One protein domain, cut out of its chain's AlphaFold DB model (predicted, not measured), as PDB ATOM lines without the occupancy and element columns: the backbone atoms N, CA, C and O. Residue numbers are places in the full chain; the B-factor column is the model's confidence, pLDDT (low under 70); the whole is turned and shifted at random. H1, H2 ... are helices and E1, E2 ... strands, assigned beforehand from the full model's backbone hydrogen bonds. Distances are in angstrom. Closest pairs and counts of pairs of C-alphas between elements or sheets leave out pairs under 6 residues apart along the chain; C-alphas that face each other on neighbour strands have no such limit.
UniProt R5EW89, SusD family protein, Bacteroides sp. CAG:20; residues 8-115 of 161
ATOM      1  N   ARG A   8     183.084 186.351 162.907       94.75
ATOM      2  CA  ARG A   8     182.605 187.219 161.823       94.75
ATOM      3  C   ARG A   8     183.187 188.624 161.912       94.75
ATOM      4  O   ARG A   8     183.357 189.260 160.872       94.75
ATOM      5  N   LEU A   9     183.563 189.090 163.106       90.88
ATOM      6  CA  LEU A   9     184.143 190.421 163.304       90.88
ATOM      7  C   LEU A   9     185.421 190.615 162.475       90.88
ATOM      8  O   LEU A   9     185.595 191.653 161.832       90.88
ATOM      9  N   THR A  10     186.305 189.619 162.478       86.00
ATOM     10  CA  THR A  10     187.578 189.641 161.738       86.00
ATOM     11  C   THR A  10     187.519 188.832 160.443       86.00
ATOM     12  O   THR A  10     188.233 189.149 159.498       86.00
ATOM     13  N   GLY A  11     186.650 187.821 160.361       87.88
ATOM     14  CA  GLY A  11     186.506 186.967 159.181       87.88
ATOM     15  C   GLY A  11     185.706 187.599 158.040       87.88
ATOM     16  O   GLY A  11     185.986 187.312 156.875       87.88
ATOM     17  N   LEU A  12     184.734 188.470 158.343       90.31
ATOM     18  CA  LEU A  12     183.899 189.137 157.332       90.31
ATOM     19  C   LEU A  12     184.282 190.595 157.082       90.31
ATOM     20  O   LEU A  12     183.744 191.201 156.152       90.31
ATOM     21  N   THR A  13     185.188 191.167 157.881       90.06
ATOM     22  CA  THR A  13     185.631 192.547 157.682       90.06
ATOM     23  C   THR A  13     187.126 192.739 157.891       90.06
ATOM     24  O   THR A  13     187.741 192.099 158.736       90.06
ATOM     25  N   LYS A  14     187.697 193.701 157.164       90.19
ATOM     26  CA  LYS A  14     189.062 194.204 157.361       90.19
ATOM     27  C   LYS A  14     189.064 195.711 157.586       90.19
ATOM     28  O   LYS A  14     188.172 196.410 157.108       90.19
ATOM     29  N   THR A  15     190.082 196.216 158.273       90.94
ATOM     30  CA  THR A  15     190.322 197.653 158.467       90.94
ATOM     31  C   THR A  15     191.457 198.139 157.565       90.94
ATOM     32  O   THR A  15     192.238 197.349 157.034       90.94
ATOM     33  N   ASN A  16     191.542 199.453 157.368       90.94
ATOM     34  CA  ASN A  16     192.631 200.107 156.652       90.94
ATOM     35  C   ASN A  16     193.091 201.311 157.480       90.94
ATOM     36  O   ASN A  16     192.280 202.179 157.790       90.94
ATOM     37  N   SER A  17     194.376 201.377 157.832       94.00
ATOM     38  CA  SER A  17     194.930 202.455 158.667       94.00
ATOM     39  C   SER A  17     194.789 203.843 158.039       94.00
ATOM     40  O   SER A  17     194.700 204.828 158.764       94.00
ATOM     41  N   LYS A  18     194.703 203.930 156.705       94.62
ATOM     42  CA  LYS A  18     194.449 205.184 155.980       94.62
ATOM     43  C   LYS A  18     193.043 205.747 156.232       94.62
ATOM     44  O   LYS A  18     192.811 206.931 156.019       94.62
ATOM     45  N   TYR A  19     192.113 204.905 156.668       90.00
ATOM     46  CA  TYR A  19     190.698 205.228 156.821       90.00
ATOM     47  C   TYR A  19     190.201 204.707 158.180       90.00
ATOM     48  O   TYR A  19     189.477 203.705 158.250       90.00
ATOM     49  N   PRO A  20     190.629 205.345 159.279       88.69
ATOM     50  CA  PRO A  20     190.247 204.928 160.620       88.69
ATOM     51  C   PRO A  20     188.722 204.970 160.791       88.69
ATOM     52  O   PRO A  20     188.052 205.851 160.261       88.69
ATOM     53  N   GLY A  21     188.171 203.997 161.518       85.81
ATOM     54  CA  GLY A  21     186.726 203.870 161.751       85.81
ATOM     55  C   GLY A  21     185.957 203.099 160.673       85.81
ATOM     56  O   GLY A  21     184.849 202.642 160.941       85.81
ATOM     57  N   TYR A  22     186.550 202.863 159.500       87.12
ATOM     58  CA  TYR A  22     185.907 202.130 158.410       87.12
ATOM     59  C   TYR A  22     186.294 200.648 158.387       87.12
ATOM     60  O   TYR A  22     187.413 200.249 158.730       87.12
ATOM     61  N   ARG A  23     185.349 199.822 157.931       88.62
ATOM     62  CA  ARG A  23     185.514 198.382 157.722       88.62
ATOM     63  C   ARG A  23     185.054 198.010 156.318       88.62
ATOM     64  O   ARG A  23     183.982 198.419 155.889       88.62
ATOM     65  N   TRP A  24     185.844 197.197 155.623       89.00
ATOM     66  CA  TRP A  24     185.504 196.658 154.304       89.00
ATOM     67  C   TRP A  24     185.143 195.196 154.418       89.00
ATOM     68  O   TRP A  24     185.822 194.452 155.122       89.00
ATOM     69  N   SER A  25     184.125 194.784 153.669       89.81
ATOM     70  CA  SER A  25     183.755 193.379 153.559       89.81
ATOM     71  C   SER A  25     184.900 192.538 152.993       89.81
ATOM     72  O   SER A  25     185.537 192.916 152.008       89.81
ATOM     73  N   THR A  26     185.124 191.373 153.590       91.25
ATOM     74  CA  THR A  26     185.969 190.294 153.052       91.25
ATOM     75  C   THR A  26     185.145 189.084 152.620       91.25
ATOM     76  O   THR A  26     185.711 188.061 152.252       91.25
ATOM     77  N   LYS A  27     183.809 189.195 152.637       90.94
ATOM     78  CA  LYS A  27     182.891 188.079 152.377       90.94
ATOM     79  C   LYS A  27     182.979 187.524 150.954       90.94
ATOM     80  O   LYS A  27     182.803 186.327 150.754       90.94
ATOM     81  N   TYR A  28     183.286 188.390 149.992       92.31
ATOM     82  CA  TYR A  28     183.469 188.046 148.582       92.31
ATOM     83  C   TYR A  28     184.899 188.409 148.146       92.31
ATOM     84  O   TYR A  28     185.106 189.449 147.518       92.31
ATOM     85  N   PRO A  29     185.917 187.615 148.534       89.88
ATOM     86  CA  PRO A  29     187.324 187.973 148.346       89.88
ATOM     87  C   PRO A  29     187.847 187.742 146.918       89.88
ATOM     88  O   PRO A  29     188.966 188.152 146.614       89.88
ATOM     89  N   GLY A  30     187.069 187.102 146.041       91.31
ATOM     90  CA  GLY A  30     187.519 186.657 144.724       91.31
ATOM     91  C   GLY A  30     188.194 185.282 144.744       91.31
ATOM     92  O   GLY A  30     188.398 184.674 145.797       91.31
ATOM     93  N   LYS A  31     188.575 184.786 143.562       90.38
ATOM     94  CA  LYS A  31     189.246 183.488 143.375       90.38
ATOM     95  C   LYS A  31     190.501 183.660 142.525       90.38
ATOM     96  O   LYS A  31     190.469 184.339 141.505       90.38
ATOM     97  N   GLY A  32     191.613 183.046 142.940       88.25
ATOM     98  CA  GLY A  32     192.872 183.072 142.177       88.25
ATOM     99  C   GLY A  32     193.453 184.476 141.964       88.25
ATOM    100  O   GLY A  32     194.038 184.738 140.922       88.25
ATOM    101  N   GLY A  33     193.241 185.398 142.911       86.06
ATOM    102  CA  GLY A  33     193.662 186.802 142.790       86.06
ATOM    103  C   GLY A  33     192.706 187.693 141.986       86.06
ATOM    104  O   GLY A  33     192.926 188.898 141.904       86.06
ATOM    105  N   LEU A  34     191.622 187.138 141.434       90.50
ATOM    106  CA  LEU A  34     190.629 187.887 140.667       90.50
ATOM    107  C   LEU A  34     189.427 188.245 141.548       90.50
ATOM    108  O   LEU A  34     188.593 187.394 141.863       90.50
ATOM    109  N   LEU A  35     189.316 189.525 141.914       86.50
ATOM    110  CA  LEU A  35     188.275 190.030 142.823       86.50
ATOM    111  C   LEU A  35     186.845 189.849 142.290       86.50
ATOM    112  O   LEU A  35     185.923 189.681 143.077       86.50
ATOM    113  N   ALA A  36     186.653 189.859 140.968       87.06
ATOM    114  CA  ALA A  36     185.334 189.714 140.346       87.06
ATOM    115  C   ALA A  36     184.805 188.265 140.340       87.06
ATOM    116  O   ALA A  36     183.649 188.033 140.001       87.06
ATOM    117  N   TYR A  37     185.631 187.283 140.711       93.81
ATOM    118  CA  TYR A  37     185.294 185.865 140.600       93.81
ATOM    119  C   TYR A  37     184.825 185.325 141.947       93.81
ATOM    120  O   TYR A  37     185.616 184.793 142.724       93.81
ATOM    121  N   ASN A  38     183.527 185.454 142.216       92.44
ATOM    122  CA  ASN A  38     182.886 184.921 143.416       92.44
ATOM    123  C   ASN A  38     181.628 184.136 143.050       92.44
ATOM    124  O   ASN A  38     180.905 184.503 142.128       92.44
ATOM    125  N   ASN A  39     181.334 183.099 143.832       91.75
ATOM    126  CA  ASN A  39     180.011 182.490 143.825       91.75
ATOM    127  C   ASN A  39     179.104 183.304 144.748       91.75
ATOM    128  O   ASN A  39     179.493 183.629 145.872       91.75
ATOM    129  N   VAL A  40     177.897 183.611 144.282       90.69
ATOM    130  CA  VAL A  40     176.896 184.308 145.090       90.69
ATOM    131  C   VAL A  40     176.030 183.251 145.780       90.69
ATOM    132  O   VAL A  40     175.337 182.508 145.083       90.69
ATOM    133  N   PRO A  41     176.084 183.119 147.119       91.81
ATOM    134  CA  PRO A  41     175.174 182.235 147.827       91.81
ATOM    135  C   PRO A  41     173.751 182.781 147.686       91.81
ATOM    136  O   PRO A  41     173.520 183.971 147.879       91.81
ATOM    137  N   VAL A  42     172.820 181.900 147.326       94.00
ATOM    138  CA  VAL A  42     171.386 182.224 147.244       94.00
ATOM    139  C   VAL A  42     170.640 181.644 148.442       94.00
ATOM    140  O   VAL A  42     169.770 182.303 148.986       94.00
ATOM    141  N   LEU A  43     171.001 180.428 148.865       95.50
ATOM    142  CA  LEU A  43     170.421 179.736 150.016       95.50
ATOM    143  C   LEU A  43     171.524 179.015 150.787       95.50
ATOM    144  O   LEU A  43     172.455 178.464 150.186       95.50
ATOM    145  N   ARG A  44     171.410 178.976 152.116       96.19
ATOM    146  CA  ARG A  44     172.348 178.241 152.978       96.19
ATOM    147  C   ARG A  44     171.733 177.839 154.308       96.19
ATOM    148  O   ARG A  44     170.788 178.448 154.789       96.19
ATOM    149  N   ILE A  45     172.323 176.833 154.948       97.69
ATOM    150  CA  ILE A  45     171.718 176.185 156.118       97.69
ATOM    151  C   ILE A  45     171.483 177.124 157.314       97.69
ATOM    152  O   ILE A  45     170.490 176.947 158.011       97.69
ATOM    153  N   SER A  46     172.328 178.139 157.542       98.06
ATOM    154  CA  SER A  46     172.090 179.103 158.633       98.06
ATOM    155  C   SER A  46     170.764 179.848 158.468       98.06
ATOM    156  O   SER A  46     170.127 180.175 159.460       98.06
ATOM    157  N   GLU A  47     170.335 180.097 157.227       98.06
ATOM    158  CA  GLU A  47     169.034 180.711 156.939       98.06
ATOM    159  C   GLU A  47     167.897 179.795 157.366       98.06
ATOM    160  O   GLU A  47     166.962 180.245 158.015       98.06
ATOM    161  N   MET A  48     168.016 178.496 157.096       98.12
ATOM    162  CA  MET A  48     167.003 177.521 157.499       98.12
ATOM    163  C   MET A  48     166.879 177.431 159.024       98.12
ATOM    164  O   MET A  48     165.763 177.341 159.530       98.12
ATOM    165  N   TYR A  49     167.998 177.511 159.756       98.62
ATOM    166  CA  TYR A  49     167.979 177.586 161.220       98.62
ATOM    167  C   TYR A  49     167.255 178.844 161.714       98.62
ATOM    168  O   TYR A  49     166.340 178.739 162.523       98.62
ATOM    169  N   LEU A  50     167.594 180.028 161.196       98.56
ATOM    170  CA  LEU A  50     166.965 181.274 161.653       98.56
ATOM    171  C   LEU A  50     165.486 181.379 161.248       98.56
ATOM    172  O   LEU A  50     164.675 181.840 162.047       98.56
ATOM    173  N   ILE A  51     165.107 180.884 160.064       98.38
ATOM    174  CA  ILE A  51     163.701 180.787 159.642       98.38
ATOM    175  C   ILE A  51     162.926 179.852 160.571       98.38
ATOM    176  O   ILE A  51     161.827 180.198 161.007       98.38
ATOM    177  N   ARG A  52     163.476 178.673 160.888       98.50
ATOM    178  CA  ARG A  52     162.808 177.710 161.771       98.50
ATOM    179  C   ARG A  52     162.713 178.233 163.204       98.50
ATOM    180  O   ARG A  52     161.646 178.108 163.799       98.50
ATOM    181  N   SER A  53     163.756 178.897 163.702       98.69
ATOM    182  CA  SER A  53     163.738 179.591 164.993       98.69
ATOM    183  C   SER A  53     162.623 180.640 165.053       98.69
ATOM    184  O   SER A  53     161.782 180.596 165.950       98.69
ATOM    185  N   GLU A  54     162.530 181.522 164.050       98.50
ATOM    186  CA  GLU A  54     161.465 182.528 163.991       98.50
ATOM    187  C   GLU A  54     160.069 181.897 163.874       98.50
ATOM    188  O   GLU A  54     159.120 182.364 164.507       98.50
ATOM    189  N   ALA A  55     159.918 180.832 163.085       98.44
ATOM    190  CA  ALA A  55     158.643 180.138 162.942       98.44
ATOM    191  C   ALA A  55     158.180 179.519 164.271       98.44
ATOM    192  O   ALA A  55     157.012 179.669 164.632       98.44
ATOM    193  N   ILE A  56     159.083 178.861 165.009       98.62
ATOM    194  CA  ILE A  56     158.782 178.278 166.326       98.62
ATOM    195  C   ILE A  56     158.433 179.385 167.328       98.62
ATOM    196  O   ILE A  56     157.408 179.283 167.999       98.62
ATOM    197  N   TYR A  57     159.186 180.490 167.344       98.38
ATOM    198  CA  TYR A  57     158.864 181.668 168.160       98.38
ATOM    199  C   TYR A  57     157.451 182.217 167.872       98.38
ATOM    200  O   TYR A  57     156.756 182.692 168.768       98.38
ATOM    201  N   ARG A  58     156.988 182.121 166.619       98.06
ATOM    202  CA  ARG A  58     155.636 182.526 166.187       98.06
ATOM    203  C   ARG A  58     154.559 181.453 166.392       98.06
ATOM    204  O   ARG A  58     153.424 181.659 165.963       98.06
ATOM    205  N   GLY A  59     154.880 180.339 167.046       98.19
ATOM    206  CA  GLY A  59     153.926 179.295 167.425       98.19
ATOM    207  C   GLY A  59     153.956 178.033 166.561       98.19
ATOM    208  O   GLY A  59     153.109 177.160 166.747       98.19
ATOM    209  N   ALA A  60     154.903 177.893 165.628       98.31
ATOM    210  CA  ALA A  60     155.125 176.607 164.970       98.31
ATOM    211  C   ALA A  60     155.689 175.575 165.964       98.31
ATOM    212  O   ALA A  60     156.307 175.917 166.968       98.31
ATOM    213  N   THR A  61     155.501 174.287 165.678       97.56
ATOM    214  CA  THR A  61     156.046 173.198 166.501       97.56
ATOM    215  C   THR A  61     156.861 172.250 165.636       97.56
ATOM    216  O   THR A  61     156.397 171.794 164.591       97.56
ATOM    217  N   VAL A  62     158.070 171.925 166.093       96.94
ATOM    218  CA  VAL A  62     158.949 170.927 165.482       96.94
ATOM    219  C   VAL A  62     159.437 170.005 166.593       96.94
ATOM    220  O   VAL A  62     160.050 170.454 167.555       96.94
ATOM    221  N   SER A  63     159.137 168.709 166.492       97.25
ATOM    222  CA  SER A  63     159.482 167.747 167.545       97.25
ATOM    223  C   SER A  63     160.990 167.724 167.810       97.25
ATOM    224  O   SER A  63     161.773 167.476 166.895       97.25
ATOM    225  N   GLY A  64     161.384 167.936 169.069       96.62
ATOM    226  CA  GLY A  64     162.781 167.870 169.511       96.62
ATOM    227  C   GLY A  64     163.656 169.062 169.109       96.62
ATOM    228  O   GLY A  64     164.873 168.955 169.209       96.62
ATOM    229  N   VAL A  65     163.065 170.167 168.647       97.19
ATOM    230  CA  VAL A  65     163.780 171.405 168.312       97.19
ATOM    231  C   VAL A  65     163.073 172.579 168.972       97.19
ATOM    232  O   VAL A  65     161.858 172.725 168.827       97.19
ATOM    233  N   THR A  66     163.825 173.429 169.666       98.25
ATOM    234  CA  THR A  66     163.318 174.706 170.178       98.25
ATOM    235  C   THR A  66     163.803 175.875 169.323       98.25
ATOM    236  O   THR A  66     164.778 175.768 168.575       98.25
ATOM    237  N   ASP A  67     163.117 177.010 169.421       98.44
ATOM    238  CA  ASP A  67     163.536 178.253 168.778       98.44
ATOM    239  C   ASP A  67     164.941 178.678 169.234       98.44
ATOM    240  O   ASP A  67     165.772 179.066 168.406       98.44
ATOM    241  N   ILE A  68     165.227 178.563 170.533       98.62
ATOM    242  CA  ILE A  68     166.511 178.952 171.113       98.62
ATOM    243  C   ILE A  68     167.652 178.035 170.672       98.62
ATOM    244  O   ILE A  68     168.759 178.529 170.443       98.62
ATOM    245  N   ASP A  69     167.389 176.738 170.472       98.00
ATOM    246  CA  ASP A  69     168.386 175.801 169.943       98.00
ATOM    247  C   ASP A  69     168.870 176.245 168.561       98.00
ATOM    248  O   ASP A  69     170.074 176.291 168.309       98.00
ATOM    249  N   ASP A  70     167.948 176.621 167.673       98.50
ATOM    250  CA  ASP A  70     168.269 177.034 166.308       98.50
ATOM    251  C   ASP A  70     168.968 178.402 166.244       98.50
ATOM    252  O   ASP A  70     169.931 178.566 165.489       98.50
ATOM    253  N   LEU A  71     168.531 179.375 167.053       98.75
ATOM    254  CA  LEU A  71     169.197 180.677 167.149       98.75
ATOM    255  C   LEU A  71     170.642 180.505 167.639       98.75
ATOM    256  O   LEU A  71     171.594 180.976 167.004       98.75
ATOM    257  N   ASN A  72     170.826 179.763 168.733       98.56
ATOM    258  CA  ASN A  72     172.149 179.530 169.299       98.56
ATOM    259  C   ASN A  72     173.005 178.603 168.439       98.56
ATOM    260  O   ASN A  72     174.229 178.742 168.452       98.56
ATOM    261  N   ARG A  73     172.413 177.722 167.624       98.50
ATOM    262  CA  ARG A  73     173.148 176.927 166.631       98.50
ATOM    263  C   ARG A  73     173.901 177.812 165.644       98.50
ATOM    264  O   ARG A  73     175.020 177.467 165.267       98.50
ATOM    265  N   VAL A  74     173.318 178.937 165.233       98.44
ATOM    266  CA  VAL A  74     173.986 179.895 164.341       98.44
ATOM    267  C   VAL A  74     175.031 180.706 165.102       98.44
ATOM    268  O   VAL A  74     176.188 180.727 164.682       98.44
ATOM    269  N   ALA A  75     174.658 181.299 166.238       98.25
ATOM    270  CA  ALA A  75     175.526 182.193 167.007       98.25
ATOM    271  C   ALA A  75     176.784 181.489 167.549       98.25
ATOM    272  O   ALA A  75     177.918 181.893 167.276       98.25
ATOM    273  N   THR A  76     176.604 180.371 168.254       98.06
ATOM    274  CA  THR A  76     177.706 179.653 168.917       98.06
ATOM    275  C   THR A  76     178.643 178.974 167.918       98.06
ATOM    276  O   THR A  76     179.847 178.915 168.150       98.06
ATOM    277  N   ASN A  77     178.155 178.574 166.734       97.75
ATOM    278  CA  ASN A  77     179.012 178.088 165.644       97.75
ATOM    279  C   ASN A  77     179.891 179.206 165.040       97.75
ATOM    280  O   ASN A  77     180.683 178.950 164.130       97.75
ATOM    281  N   ARG A  78     179.731 180.459 165.476       97.50
ATOM    282  CA  ARG A  78     180.601 181.597 165.149       97.50
ATOM    283  C   ARG A  78     181.390 182.088 166.365       97.50
ATOM    284  O   ARG A  78     182.025 183.130 166.267       97.50
ATOM    285  N   ASN A  79     181.372 181.361 167.483       97.38
ATOM    286  CA  ASN A  79     181.931 181.788 168.772       97.38
ATOM    287  C   ASN A  79     181.329 183.107 169.303       97.38
ATOM    288  O   ASN A  79     181.968 183.799 170.100       97.38
ATOM    289  N   ALA A  80     180.125 183.470 168.852       97.12
ATOM    290  CA  ALA A  80     179.354 184.544 169.467       97.12
ATOM    291  C   ALA A  80     178.772 184.069 170.804       97.12
ATOM    292  O   ALA A  80     178.636 182.860 171.032       97.12
ATOM    293  N   GLU A  81     178.427 185.014 171.675       96.69
ATOM    294  CA  GLU A  81     177.754 184.689 172.929       96.69
ATOM    295  C   GLU A  81     176.385 184.045 172.652       96.69
ATOM    296  O   GLU A  81     175.691 184.389 171.692       96.69
ATOM    297  N   ALA A  82     176.009 183.062 173.473       97.75
ATOM    298  CA  ALA A  82     174.705 182.428 173.360       97.75
ATOM    299  C   ALA A  82     173.609 183.378 173.863       97.75
ATOM    300  O   ALA A  82     173.729 183.992 174.921       97.75
ATOM    301  N   TYR A  83     172.502 183.449 173.133       98.00
ATOM    302  CA  TYR A  83     171.304 184.152 173.561       98.00
ATOM    303  C   TYR A  83     170.598 183.369 174.675       98.00
ATOM    304  O   TYR A  83     170.551 182.137 174.652       98.00
ATOM    305  N   ALA A  84     170.014 184.087 175.636       97.94
ATOM    306  CA  ALA A  84     169.272 183.483 176.746       97.94
ATOM    307  C   ALA A  84     167.825 183.110 176.376       97.94
ATOM    308  O   ALA A  84     167.279 182.136 176.885       97.94
ATOM    309  N   THR A  85     167.198 183.892 175.496       97.94
ATOM    310  CA  THR A  85     165.812 183.719 175.039       97.94
ATOM    311  C   THR A  85     165.699 184.143 173.581       97.94
ATOM    312  O   THR A  85     166.533 184.912 173.106       97.94
ATOM    313  N   VAL A  86     164.654 183.718 172.874       98.44
ATOM    314  CA  VAL A  86     164.366 184.204 171.515       98.44
ATOM    315  C   VAL A  86     163.445 185.418 171.565       98.44
ATOM    316  O   VAL A  86     162.498 185.475 172.346       98.44
ATOM    317  N   THR A  87     163.740 186.411 170.731       98.12
ATOM    318  CA  THR A  87     162.892 187.576 170.462       98.12
ATOM    319  C   THR A  87     163.000 187.927 168.980       98.12
ATOM    320  O   THR A  87     163.978 187.580 168.321       98.12
ATOM    321  N   LEU A  88     162.038 188.668 168.423       97.62
ATOM    322  CA  LEU A  88     162.181 189.143 167.038       97.62
ATOM    323  C   LEU A  88     163.388 190.078 166.858       97.62
ATOM    324  O   LEU A  88     163.952 190.140 165.766       97.62
ATOM    325  N   ASP A  89     163.794 190.786 167.912       96.75
ATOM    326  CA  ASP A  89     164.939 191.694 167.866       96.75
ATOM    327  C   ASP A  89     166.263 190.937 167.796       96.75
ATOM    328  O   ASP A  89     167.069 191.230 166.917       96.75
ATOM    329  N   ASN A  90     166.473 189.920 168.633       97.12
ATOM    330  CA  ASN A  90     167.713 189.147 168.560       97.12
ATOM    331  C   ASN A  90     167.787 188.242 167.322       97.12
ATOM    332  O   ASN A  90     168.869 188.088 166.759       97.12
ATOM    333  N   LEU A  91     166.655 187.734 166.821       98.25
ATOM    334  CA  LEU A  91     166.587 187.054 165.525       98.25
ATOM    335  C   LEU A  91     167.012 187.986 164.391       98.25
ATOM    336  O   LEU A  91     167.811 187.611 163.532       98.25
ATOM    337  N   PHE A  92     166.508 189.220 164.404       97.62
ATOM    338  CA  PHE A  92     166.901 190.241 163.443       97.62
ATOM    339  C   PHE A  92     168.383 190.608 163.567       97.62
ATOM    340  O   PHE A  92     169.075 190.741 162.557       97.62
ATOM    341  N   GLU A  93     168.898 190.764 164.784       97.00
ATOM    342  CA  GLU A  93     170.313 191.049 165.017       97.00
ATOM    343  C   GLU A  93     171.216 189.911 164.545       97.00
ATOM    344  O   GLU A  93     172.194 190.173 163.843       97.00
ATOM    345  N   GLU A  94     170.886 188.660 164.862       98.00
ATOM    346  CA  GLU A  94     171.662 187.501 164.424       98.00
ATOM    347  C   GLU A  94     171.585 187.320 162.904       98.00
ATOM    348  O   GLU A  94     172.617 187.108 162.266       98.00
ATOM    349  N   SER A  95     170.407 187.527 162.297       97.56
ATOM    350  CA  SER A  95     170.240 187.586 160.837       97.56
ATOM    351  C   SER A  95     171.164 188.639 160.215       97.56
ATOM    352  O   SER A  95     171.905 188.358 159.272       97.56
ATOM    353  N   ARG A  96     171.222 189.851 160.786       95.44
ATOM    354  CA  ARG A  96     172.119 190.917 160.305       95.44
ATOM    355  C   ARG A  96     173.593 190.561 160.439       95.44
ATOM    356  O   ARG A  96     174.363 190.873 159.529       95.44
ATOM    357  N   LYS A  97     173.992 189.946 161.555       95.88
ATOM    358  CA  LYS A  97     175.372 189.495 161.784       95.88
ATOM    359  C   LYS A  97     175.769 188.426 160.766       95.88
ATOM    360  O   LYS A  97     176.860 188.507 160.197       95.88
ATOM    361  N   GLU A  98     174.885 187.459 160.529       96.69
ATOM    362  CA  GLU A  98     175.131 186.273 159.713       96.69
ATOM    363  C   GLU A  98     175.055 186.572 158.206       96.69
ATOM    364  O   GLU A  98     175.964 186.198 157.458       96.69
ATOM    365  N   PHE A  99     174.021 187.286 157.749       95.88
ATOM    366  CA  PHE A  99     173.753 187.582 156.332       95.88
ATOM    367  C   PHE A  99     174.264 188.947 155.864       95.88
ATOM    368  O   PHE A  99     173.820 189.472 154.837       95.88
ATOM    369  N   LEU A 100     175.217 189.544 156.584       92.19
ATOM    370  CA  LEU A 100     175.835 190.802 156.171       92.19
ATOM    371  C   LEU A 100     176.330 190.688 154.716       92.19
ATOM    372  O   LEU A 100     177.073 189.764 154.396       92.19
ATOM    373  N   PHE A 101     175.913 191.611 153.845       91.00
ATOM    374  CA  PHE A 101     176.209 191.631 152.399       91.00
ATOM    375  C   PHE A 101     175.546 190.547 151.525       91.00
ATOM    376  O   PHE A 101     175.922 190.422 150.366       91.00
ATOM    377  N   GLU A 102     174.544 189.813 152.017       94.69
ATOM    378  CA  GLU A 102     173.795 188.816 151.221       94.69
ATOM    379  C   GLU A 102     172.391 189.291 150.792       94.69
ATOM    380  O   GLU A 102     171.634 188.535 150.201       94.69
ATOM    381  N   GLY A 103     172.015 190.544 151.072       93.81
ATOM    382  CA  GLY A 103     170.747 191.122 150.593       93.81
ATOM    383  C   GLY A 103     169.521 190.913 151.496       93.81
ATOM    384  O   GLY A 103     168.433 191.342 151.133       93.81
ATOM    385  N   HIS A 104     169.677 190.338 152.691       96.31
ATOM    386  CA  HIS A 104     168.550 190.041 153.593       96.31
ATOM    387  C   HIS A 104     168.006 191.266 154.343       96.31
ATOM    388  O   HIS A 104     166.796 191.433 154.475       96.31
ATOM    389  N   VAL A 105     168.893 192.153 154.814       95.12
ATOM    390  CA  VAL A 105     168.549 193.189 155.808       95.12
ATOM    391  C   VAL A 105     167.390 194.100 155.392       95.12
ATOM    392  O   VAL A 105     166.579 194.468 156.235       95.12
ATOM    393  N   PHE A 106     167.281 194.438 154.104       94.94
ATOM    394  CA  PHE A 106     166.193 195.274 153.593       94.94
ATOM    395  C   PHE A 106     164.831 194.583 153.745       94.94
ATOM    396  O   PHE A 106     163.878 195.180 154.246       94.94
ATOM    397  N   PHE A 107     164.748 193.308 153.354       95.88
ATOM    398  CA  PHE A 107     163.519 192.524 153.456       95.88
ATOM    399  C   PHE A 107     163.175 192.203 154.909       95.88
ATOM    400  O   PHE A 107     162.007 192.302 155.288       95.88
ATOM    401  N   ASP A 108     164.182 191.905 155.733       96.81
ATOM    402  CA  ASP A 108     164.011 191.686 157.168       96.81
ATOM    403  C   ASP A 108     163.478 192.933 157.881       96.81
ATOM    404  O   ASP A 108     162.518 192.842 158.645       96.81
ATOM    405  N   MET A 109     164.034 194.115 157.597       97.00
ATOM    406  CA  MET A 109     163.522 195.374 158.146       97.00
ATOM    407  C   MET A 109     162.062 195.596 157.750       97.00
ATOM    408  O   MET A 109     161.225 195.849 158.614       97.00
ATOM    409  N   LYS A 110     161.733 195.437 156.463       95.81
ATOM    410  CA  LYS A 110     160.372 195.641 155.956       95.81
ATOM    411  C   LYS A 110     159.363 194.682 156.592       95.81
ATOM    412  O   LYS A 110     158.316 195.127 157.059       95.81
ATOM    413  N   ARG A 111     159.655 193.375 156.619       96.25
ATOM    414  CA  ARG A 111     158.722 192.356 157.142       96.25
ATOM    415  C   ARG A 111     158.541 192.448 158.658       96.25
ATOM    416  O   ARG A 111     157.477 192.106 159.159       96.25
ATOM    417  N   LEU A 112     159.561 192.924 159.376       96.31
ATOM    418  CA  LEU A 112     159.512 193.169 160.819       96.31
ATOM    419  C   LEU A 112     159.062 194.594 161.169       96.31
ATOM    420  O   LEU A 112     159.111 194.963 162.339       96.31
ATOM    421  N   GLN A 113     158.626 195.381 160.178       96.50
ATOM    422  CA  GLN A 113     158.099 196.733 160.371       96.50
ATOM    423  C   GLN A 113     159.095 197.689 161.053       96.50
ATOM    424  O   GLN A 113     158.723 198.527 161.871       96.50
ATOM    425  N   LYS A 114     160.387 197.558 160.726       96.25
ATOM    426  CA  LYS A 114     161.480 198.354 161.299       96.25
ATOM    427  C   LYS A 114     161.888 199.497 160.370       96.25
ATOM    428  O   LYS A 114     162.100 199.286 159.178       96.25
ATOM    429  N   SER A 115     162.083 200.688 160.935       96.56
ATOM    430  CA  SER A 115     162.697 201.825 160.238       96.56
ATOM    431  C   SER A 115     164.198 201.602 160.004       96.56
ATOM    432  O   SER A 115     164.902 201.064 160.862       96.56
TER     433      SER A 115
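AT A GLANCE: This is residues 8 to 115 of the 161 residues of the protein "SusD family protein" of Bacteroides sp. CAG:20 (UniProt R5EW89). Three helices, H2, H3 and H4, pack into a small bundle at one end of an elongated model, and H5 packs on H4 alone, apart from H2 and H3. At the other end lies a small two-stranded hairpin, E1 and E2, with the short helix H1 before it, and the long stretch of residues 26 to 44 leads from this end back to the bundle. The printed part has 108 residues, with five named helices and two named strands in the order H1 E1 E2 H2 H3 H4 H5; the sheet has the order E1 - E2 and is antiparallel. The class is mostly helix, though under half of the residues are in named elements. The whole is only just loose, close to compact, with a radius of gyration of the C-alphas of 15.9 A and spans of 48 by 29 by 28 A.

IN THESE COORDINATES: E1 is residues 13 to 15, 7.0 A long, and E2 is residues 23 to 25, 6.7 A long. H1, residues 8 to 11, is 4.7 A long and begins at C-alpha 8 at (182.605, 187.219, 161.823). H2, the longest helix, is residues 45 to 57, 18.4 A long, from C-alpha 45 at (171.718, 176.185, 156.118). H3 is residues 67 to 76, 14.2 A; H4 is residues 88 to 98, 15.2 A; H5 is residues 104 to 111, 10.7 A, ending at C-alpha 111 at (158.722, 192.356, 157.142).

HOW THE PARTS SIT: E1 and E2 form an antiparallel hairpin, their directions 142 degrees apart; N 14 and O 24, and N 24 and O 14, are each 2.9 A apart, within hydrogen-bond range. Both strands are apart from H3, H4 and H5. H1 and H4 are close but not clearly touching, the closest C-alphas being those of Arg 8 and Lys 97, 7.6 A apart. H4 is the hub, touching three helices. H2, H3 and H4 form a bundle, helices set side by side. H4 touches H2 at a shallow tilt of 3 degrees, opposite ways, closest at the C-alphas of Leu 50 and Leu 91, 7.0 A. H4 touches H3 at a shallow tilt of 30 degrees, the same way, closest at the C-alphas of Ala 75 and Glu 94, 7.1 A. H2 and H3, a helical hairpin, touch at a shallow tilt of 33 degrees, only just short of steep, opposite ways, with the C-alphas of Ser 53 and Asp 67 closest at 4.0 A. H4 and H5, also a helical hairpin, touch at a shallow tilt of 17 degrees, opposite ways, with the C-alphas of Arg 96 and Val 105 closest at 6.2 A. In H2, H3, H4 and H5 every O i to N i+4 pair is within hydrogen-bond range; H1 is too short for such a pair, and its one O i to N i+3 pair is not within range.

THE WHOLE: The two C-alphas farthest apart, those of Lys 18 and Ser 63, are 52.5 A apart. The printed part has no cut. The links E2 to H2, 19 residues, and H3 to H4, 11 residues, are long. The mean pLDDT of the printed part is 95.0, and no printed residue is under 70.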